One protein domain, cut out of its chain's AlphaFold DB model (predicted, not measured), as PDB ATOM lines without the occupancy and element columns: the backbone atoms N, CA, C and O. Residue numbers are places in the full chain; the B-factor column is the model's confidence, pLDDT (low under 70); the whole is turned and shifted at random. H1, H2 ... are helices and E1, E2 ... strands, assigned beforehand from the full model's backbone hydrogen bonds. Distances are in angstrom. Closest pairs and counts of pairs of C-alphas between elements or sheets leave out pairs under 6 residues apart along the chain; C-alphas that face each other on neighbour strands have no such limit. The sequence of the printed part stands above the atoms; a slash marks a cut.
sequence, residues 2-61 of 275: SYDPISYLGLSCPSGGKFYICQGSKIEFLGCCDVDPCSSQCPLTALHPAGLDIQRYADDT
ATOM      1  N   SER A   2     193.748 126.020 167.835       80.12
ATOM      2  CA  SER A   2     192.918 126.921 168.643       80.12
ATOM      3  C   SER A   2     193.731 127.341 169.865       80.12
ATOM      4  O   SER A   2     194.274 126.475 170.547       80.12
ATOM      5  N   TYR A   3     193.877 128.644 170.097       86.00
ATOM      6  CA  TYR A   3     194.557 129.155 171.282       86.00
ATOM      7  C   TYR A   3     193.614 129.000 172.474       86.00
ATOM      8  O   TYR A   3     192.572 129.650 172.516       86.00
ATOM      9  N   ASP A   4     193.961 128.114 173.405       87.62
ATOM     10  CA  ASP A   4     193.253 127.988 174.672       87.62
ATOM     11  C   ASP A   4     193.973 128.830 175.739       87.62
ATOM     12  O   ASP A   4     195.068 128.454 176.178       87.62
ATOM     13  N   PRO A   5     193.397 129.972 176.154       86.25
ATOM     14  CA  PRO A   5     194.000 130.825 177.167       86.25
ATOM     15  C   PRO A   5     194.160 130.114 178.516       86.25
ATOM     16  O   PRO A   5     195.101 130.435 179.234       86.25
ATOM     17  N   ILE A   6     193.310 129.138 178.859       86.94
ATOM     18  CA  ILE A   6     193.390 128.416 180.139       86.94
ATOM     19  C   ILE A   6     194.691 127.616 180.197       86.94
ATOM     20  O   ILE A   6     195.494 127.787 181.115       86.94
ATOM     21  N   SER A   7     194.941 126.805 179.169       86.62
ATOM     22  CA  SER A   7     196.165 126.008 179.053       86.62
ATOM     23  C   SER A   7     197.419 126.864 178.856       86.62
ATOM     24  O   SER A   7     198.494 126.518 179.350       86.62
ATOM     25  N   TYR A   8     197.308 127.980 178.130       84.31
ATOM     26  CA  TYR A   8     198.441 128.872 177.885       84.31
ATOM     27  C   TYR A   8     198.889 129.595 179.161       84.31
ATOM     28  O   TYR A   8     200.076 129.569 179.485       84.31
ATOM     29  N   LEU A   9     197.932 130.183 179.888       83.19
ATOM     30  CA  LEU A   9     198.160 130.947 181.117       83.19
ATOM     31  C   LEU A   9     198.314 130.047 182.363       83.19
ATOM     32  O   LEU A   9     198.611 130.547 183.443       83.19
ATOM     33  N   GLY A  10     198.095 128.733 182.242       87.38
ATOM     34  CA  GLY A  10     198.166 127.798 183.370       87.38
ATOM     35  C   GLY A  10     197.084 128.044 184.426       87.38
ATOM     36  O   GLY A  10     197.340 127.903 185.622       87.38
ATOM     37  N   LEU A  11     195.888 128.454 183.998       90.31
ATOM     38  CA  LEU A  11     194.759 128.722 184.887       90.31
ATOM     39  C   LEU A  11     194.174 127.402 185.388       90.31
ATOM     40  O   LEU A  11     193.886 126.497 184.605       90.31
ATOM     41  N   SER A  12     194.009 127.277 186.700       92.81
ATOM     42  CA  SER A  12     193.586 126.028 187.332       92.81
ATOM     43  C   SER A  12     192.729 126.267 188.571       92.81
ATOM     44  O   SER A  12     192.688 127.369 189.116       92.81
ATOM     45  N   CYS A  13     192.029 125.221 189.009       94.00
ATOM     46  CA  CYS A  13     191.168 125.253 190.186       94.00
ATOM     47  C   CYS A  13     191.697 124.282 191.251       94.00
ATOM     48  O   CYS A  13     191.347 123.101 191.224       94.00
ATOM     49  N   PRO A  14     192.574 124.737 192.166       91.62
ATOM     50  CA  PRO A  14     193.248 123.855 193.122       91.62
ATOM     51  C   PRO A  14     192.310 123.251 194.176       91.62
ATOM     52  O   PRO A  14     192.615 122.195 194.719       91.62
ATOM     53  N   SER A  15     191.181 123.905 194.463       91.56
ATOM     54  CA  SER A  15     190.235 123.489 195.510       91.56
ATOM     55  C   SER A  15     188.944 122.862 194.971       91.56
ATOM     56  O   SER A  15     188.049 122.574 195.758       91.56
ATOM     57  N   GLY A  16     188.852 122.616 193.658       92.38
ATOM     58  CA  GLY A  16     187.662 122.056 193.010       92.38
ATOM     59  C   GLY A  16     187.027 122.985 191.974       92.38
ATOM     60  O   GLY A  16     187.437 124.132 191.805       92.38
ATOM     61  N   GLY A  17     186.037 122.466 191.248       93.88
ATOM     62  CA  GLY A  17     185.367 123.169 190.155       93.88
ATOM     63  C   GLY A  17     186.128 123.162 188.827       93.88
ATOM     64  O   GLY A  17     187.166 122.517 188.655       93.88
ATOM     65  N   LYS A  18     185.569 123.877 187.850       95.38
ATOM     66  CA  LYS A  18     186.161 124.101 186.527       95.38
ATOM     67  C   LYS A  18     186.443 125.580 186.337       95.38
ATOM     68  O   LYS A  18     185.678 126.427 186.795       95.38
ATOM     69  N   PHE A  19     187.539 125.881 185.649       95.44
ATOM     70  CA  PHE A  19     187.874 127.254 185.311       95.44
ATOM     71  C   PHE A  19     187.030 127.690 184.112       95.44
ATOM     72  O   PHE A  19     187.041 127.027 183.075       95.44
ATOM     73  N   TYR A  20     186.315 128.802 184.247       94.62
ATOM     74  CA  TYR A  20     185.480 129.370 183.196       94.62
ATOM     75  C   TYR A  20     185.977 130.754 182.790       94.62
ATOM     76  O   TYR A  20     186.346 131.575 183.631       94.62
ATOM     77  N   ILE A  21     185.946 131.001 181.481       94.56
ATOM     78  CA  ILE A  21     186.165 132.308 180.863       94.56
ATOM     79  C   ILE A  21     184.919 132.604 180.035       94.56
ATOM     80  O   ILE A  21     184.770 132.118 178.915       94.56
ATOM     81  N   CYS A  22     184.003 133.374 180.603       94.44
ATOM     82  CA  CYS A  22     182.740 133.699 179.961       94.44
ATOM     83  C   CYS A  22     182.877 135.028 179.215       94.44
ATOM     84  O   CYS A  22     182.692 136.100 179.788       94.44
ATOM     85  N   GLN A  23     183.267 134.947 177.940       91.88
ATOM     86  CA  GLN A  23     183.422 136.106 177.062       91.88
ATOM     87  C   GLN A  23     182.175 136.286 176.188       91.88
ATOM     88  O   GLN A  23     181.754 135.359 175.498       91.88
ATOM     89  N   GLY A  24     181.593 137.489 176.185       88.81
ATOM     90  CA  GLY A  24     180.414 137.804 175.364       88.81
ATOM     91  C   GLY A  24     179.103 137.172 175.850       88.81
ATOM     92  O   GLY A  24     178.096 137.219 175.145       88.81
ATOM     93  N   SER A  25     179.100 136.585 177.045       88.81
ATOM     94  CA  SER A  25     177.914 136.099 177.750       88.81
ATOM     95  C   SER A  25     177.174 137.234 178.459       88.81
ATOM     96  O   SER A  25     177.695 138.329 178.655       88.81
ATOM     97  N   LYS A  26     175.939 136.956 178.900       90.62
ATOM     98  CA  LYS A  26     175.144 137.904 179.702       90.62
ATOM     99  C   LYS A  26     175.841 138.280 181.018       90.62
ATOM    100  O   LYS A  26     175.647 139.387 181.511       90.62
ATOM    101  N   ILE A  27     176.608 137.349 181.583       87.56
ATOM    102  CA  ILE A  27     177.420 137.542 182.783       87.56
ATOM    103  C   ILE A  27     178.870 137.306 182.381       87.56
ATOM    104  O   ILE A  27     179.212 136.208 181.941       87.56
ATOM    105  N   GLU A  28     179.707 138.331 182.516       91.94
ATOM    106  CA  GLU A  28     181.152 138.180 182.382       91.94
ATOM    107  C   GLU A  28     181.685 137.564 183.673       91.94
ATOM    108  O   GLU A  28     181.556 138.129 184.760       91.94
ATOM    109  N   PHE A  29     182.239 136.364 183.554       94.12
ATOM    110  CA  PHE A  29     182.765 135.605 184.676       94.12
ATOM    111  C   PHE A  29     184.143 135.064 184.323       94.12
ATOM    112  O   PHE A  29     184.366 134.554 183.221       94.12
ATOM    113  N   LEU A  30     185.052 135.170 185.287       94.88
ATOM    114  CA  LEU A  30     186.406 134.656 185.204       94.88
ATOM    115  C   LEU A  30     186.775 134.036 186.552       94.88
ATOM    116  O   LEU A  30     186.933 134.757 187.536       94.88
ATOM    117  N   GLY A  31     186.898 132.713 186.609       94.44
ATOM    118  CA  GLY A  31     187.227 132.020 187.855       94.44
ATOM    119  C   GLY A  31     186.812 130.555 187.870       94.44
ATOM    120  O   GLY A  31     186.467 129.983 186.837       94.44
ATOM    121  N   CYS A  32     186.844 129.950 189.056       96.81
ATOM    122  CA  CYS A  32     186.490 128.550 189.261       96.81
ATOM    123  C   CYS A  32     185.062 128.417 189.788       96.81
ATOM    124  O   CYS A  32     184.706 129.046 190.783       96.81
ATOM    125  N   CYS A  33     184.250 127.595 189.125       97.19
ATOM    126  CA  CYS A  33     182.878 127.311 189.538       97.19
ATOM    127  C   CYS A  33     182.538 125.830 189.302       97.19
ATOM    128  O   CYS A  33     183.077 125.215 188.381       97.19
ATOM    129  N   ASP A  34     181.645 125.243 190.102       97.00
ATOM    130  CA  ASP A  34     181.155 123.872 189.850       97.00
ATOM    131  C   ASP A  34     180.086 123.810 188.751       97.00
ATOM    132  O   ASP A  34     179.943 122.796 188.063       97.00
ATOM    133  N   VAL A  35     179.335 124.899 188.578       95.44
ATOM    134  CA  VAL A  35     178.271 125.046 187.574       95.44
ATOM    135  C   VAL A  35     178.690 126.043 186.501       95.44
ATOM    136  O   VAL A  35     179.460 126.952 186.790       95.44
ATOM    137  N   ASP A  36     178.179 125.891 185.275       95.06
ATOM    138  CA  ASP A  36     178.510 126.792 184.164       95.06
ATOM    139  C   ASP A  36     178.008 128.230 184.429       95.06
ATOM    140  O   ASP A  36     176.794 128.489 184.393       95.06
ATOM    141  N   PRO A  37     178.928 129.185 184.655       95.44
ATOM    142  CA  PRO A  37     178.595 130.560 184.961       95.44
ATOM    143  C   PRO A  37     178.432 131.425 183.699       95.44
ATOM    144  O   PRO A  37     178.168 132.623 183.787       95.44
ATOM    145  N   CYS A  38     178.599 130.853 182.502       95.25
ATOM    146  CA  CYS A  38     178.398 131.581 181.251       95.25
ATOM    147  C   CYS A  38     176.910 131.632 180.874       95.25
ATOM    148  O   CYS A  38     176.443 132.599 180.268       95.25
ATOM    149  N   SER A  39     176.159 130.605 181.278       92.12
ATOM    150  CA  SER A  39     174.711 130.495 181.082       92.12
ATOM    151  C   SER A  39     173.904 131.051 182.266       92.12
ATOM    152  O   SER A  39     172.745 131.439 182.108       92.12
ATOM    153  N   SER A  40     174.501 131.101 183.460       91.06
ATOM    154  CA  SER A  40     173.855 131.497 184.719       91.06
ATOM    155  C   SER A  40     174.849 132.167 185.673       91.06
ATOM    156  O   SER A  40     176.038 132.154 185.415       91.06
ATOM    157  N   GLN A  41     174.416 132.787 186.772       93.94
ATOM    158  CA  GLN A  41     175.361 133.357 187.745       93.94
ATOM    159  C   GLN A  41     176.024 132.233 188.564       93.94
ATOM    160  O   GLN A  41     175.303 131.376 189.072       93.94
ATOM    161  N   CYS A  42     177.353 132.258 188.763       96.19
ATOM    162  CA  CYS A  42     178.003 131.338 189.711       96.19
ATOM    163  C   CYS A  42     177.517 131.641 191.144       96.19
ATOM    164  O   CYS A  42     177.731 132.762 191.623       96.19
ATOM    165  N   PRO A  43     176.863 130.697 191.842       96.31
ATOM    166  CA  PRO A  43     176.453 130.903 193.223       96.31
ATOM    167  C   PRO A  43     177.665 130.839 194.154       96.31
ATOM    168  O   PRO A  43     178.607 130.084 193.920       96.31
ATOM    169  N   LEU A  44     177.615 131.593 195.254       93.44
ATOM    170  CA  LEU A  44     178.743 131.731 196.182       93.44
ATOM    171  C   LEU A  44     179.206 130.390 196.779       93.44
ATOM    172  O   LEU A  44     180.383 130.216 197.057       93.44
ATOM    173  N   THR A  45     178.293 129.431 196.940       95.12
ATOM    174  CA  THR A  45     178.582 128.089 197.473       95.12
ATOM    175  C   THR A  45     179.273 127.158 196.478       95.12
ATOM    176  O   THR A  45     179.812 126.144 196.896       95.12
ATOM    177  N   ALA A  46     179.223 127.470 195.180       95.56
ATOM    178  CA  ALA A  46     179.883 126.715 194.111       95.56
ATOM    179  C   ALA A  46     181.123 127.443 193.573       95.56
ATOM    180  O   ALA A  46     181.705 127.014 192.577       95.56
ATOM    181  N   LEU A  47     181.467 128.583 194.179       95.69
ATOM    182  CA  LEU A  47     182.587 129.419 193.788       95.69
ATOM    183  C   LEU A  47     183.848 128.920 194.490       95.69
ATOM    184  O   LEU A  47     183.896 128.841 195.717       95.69
ATOM    185  N   HIS A  48     184.880 128.633 193.705       95.38
ATOM    186  CA  HIS A  48     186.152 128.113 194.200       95.38
ATOM    187  C   HIS A  48     187.289 129.109 193.961       95.38
ATOM    188  O   HIS A  48     187.226 129.921 193.029       95.38
ATOM    189  N   PRO A  49     188.358 129.064 194.773       90.81
ATOM    190  CA  PRO A  49     189.552 129.854 194.520       90.81
ATOM    191  C   PRO A  49     190.207 129.431 193.200       90.81
ATOM    192  O   PRO A  49     190.408 128.247 192.930       90.81
ATOM    193  N   ALA A  50     190.567 130.425 192.393       92.19
ATOM    194  CA  ALA A  50     191.329 130.246 191.167       92.19
ATOM    195  C   ALA A  50     192.837 130.305 191.440       92.19
ATOM    196  O   ALA A  50     193.306 131.112 192.243       92.19
ATOM    197  N   GLY A  51     193.591 129.464 190.739       84.62
ATOM    198  CA  GLY A  51     195.047 129.440 190.738       84.62
ATOM    199  C   GLY A  51     195.616 129.714 189.348       84.62
ATOM    200  O   GLY A  51     194.947 129.528 188.328       84.62
ATOM    201  N   LEU A  52     196.875 130.140 189.321       86.12
ATOM    202  CA  LEU A  52     197.659 130.312 188.104       86.12
ATOM    203  C   LEU A  52     199.036 129.673 188.288       86.12
ATOM    204  O   LEU A  52     199.601 129.711 189.385       86.12
ATOM    205  N   ASP A  53     199.577 129.091 187.224       81.12
ATOM    206  CA  ASP A  53     200.927 128.537 187.231       81.12
ATOM    207  C   ASP A  53     201.968 129.653 187.057       81.12
ATOM    208  O   ASP A  53     202.271 130.101 185.949       81.12
ATOM    209  N   ILE A  54     202.520 130.109 188.184       68.44
ATOM    210  CA  ILE A  54     203.508 131.195 188.226       68.44
ATOM    211  C   ILE A  54     204.813 130.787 187.529       68.44
ATOM    212  O   ILE A  54     205.520 131.657 187.030       68.44
ATOM    213  N   GLN A  55     205.133 129.490 187.426       67.00
ATOM    214  CA  GLN A  55     206.380 129.041 186.787       67.00
ATOM    215  C   GLN A  55     206.451 129.441 185.310       67.00
ATOM    216  O   GLN A  55     207.535 129.662 184.784       67.00
ATOM    217  N   ARG A  56     205.300 129.616 184.650       66.25
ATOM    218  CA  ARG A  56     205.231 130.103 183.262       66.25
ATOM    219  C   ARG A  56     205.478 131.603 183.111       66.25
ATOM    220  O   ARG A  56     205.687 132.066 181.996       66.25
ATOM    221  N   TYR A  57     205.436 132.345 184.212       66.25
ATOM    222  CA  TYR A  57     205.496 133.807 184.256       66.25
ATOM    223  C   TYR A  57     206.623 134.338 185.144       66.25
ATOM    224  O   TYR A  57     206.775 135.555 185.265       66.25
ATOM    225  N   ALA A  58     207.398 133.441 185.758       60.16
ATOM    226  CA  ALA A  58     208.418 133.757 186.750       60.16
ATOM    227  C   ALA A  58     209.540 134.648 186.193       60.16
ATOM    228  O   ALA A  58     210.081 135.463 186.936       60.16
ATOM    229  N   ASP A  59     209.839 134.537 184.896       59.50
ATOM    230  CA  ASP A  59     210.895 135.324 184.250       59.50
ATOM    231  C   ASP A  59     210.425 136.724 183.808       59.50
ATOM    232  O   ASP A  59     211.215 137.668 183.813       59.50
ATOM    233  N   ASP A  60     209.134 136.893 183.489       60.34
ATOM    234  CA  ASP A  60     208.584 138.142 182.931       60.34
ATOM    235  C   ASP A  60     207.797 138.991 183.945       60.34
ATOM    236  O   ASP A  60     207.517 140.169 183.698       60.34
ATOM    237  N   THR A  61     207.433 138.425 185.100       60.97
ATOM    238  CA  THR A  61     206.573 139.097 186.086       60.97
ATOM    239  C   THR A  61     207.244 139.091 187.457       60.97
ATOM    240  O   THR A  61     207.151 138.100 188.184       60.97
TER     241      THR A  61
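AT A GLANCE: This is residues 2 to 61 of the 275 residues of an uncharacterized protein of Xylaria flabelliformis (UniProt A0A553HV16). With little regular structure, this is mostly loops around a small hairpin of two antiparallel strands, E1 and E2. The short helix H1 lies to one side; residues 34 to 46 loop round the other side, and the stretch then runs back to a tail beyond H1. The 60 printed residues, mixed in class with 15 in named elements, run H1, E1, E2, and are only just compact, close to loose: radius of gyration of the C-alphas 12.4 A, spans 37 by 26 by 18 A.

IN THESE COORDINATES: E1, residues 18 to 22, begins at C-alpha (186.161, 124.101, 186.527) and is 12.1 A long. E2, residues 29 to 33, spans 9.6 A, ending at (182.878, 127.311, 189.538). H1, residues 5 to 9, spans 5.7 A.

HOW THE PARTS SIT: In the hairpin, at 164 degrees, N 20 and O 31 are 2.9 A apart, within hydrogen-bond range. Residues 32 to 33 of E2 pair antiparallel with 47 to 48, and 11 to 12 with 51 to 52. The closest C-alphas of H1 and E1, Ile 6 and Phe 19, are 7.7 A apart; H1 and E2 are apart. In H1 the O i to N i+4 pair is within hydrogen-bond range.

THE WHOLE: The farthest C-alphas, Ser 40 and Asp 59, are 37.2 A apart. The printed part has no cut; both links are short. Residues 54 to 61 have pLDDT under 70.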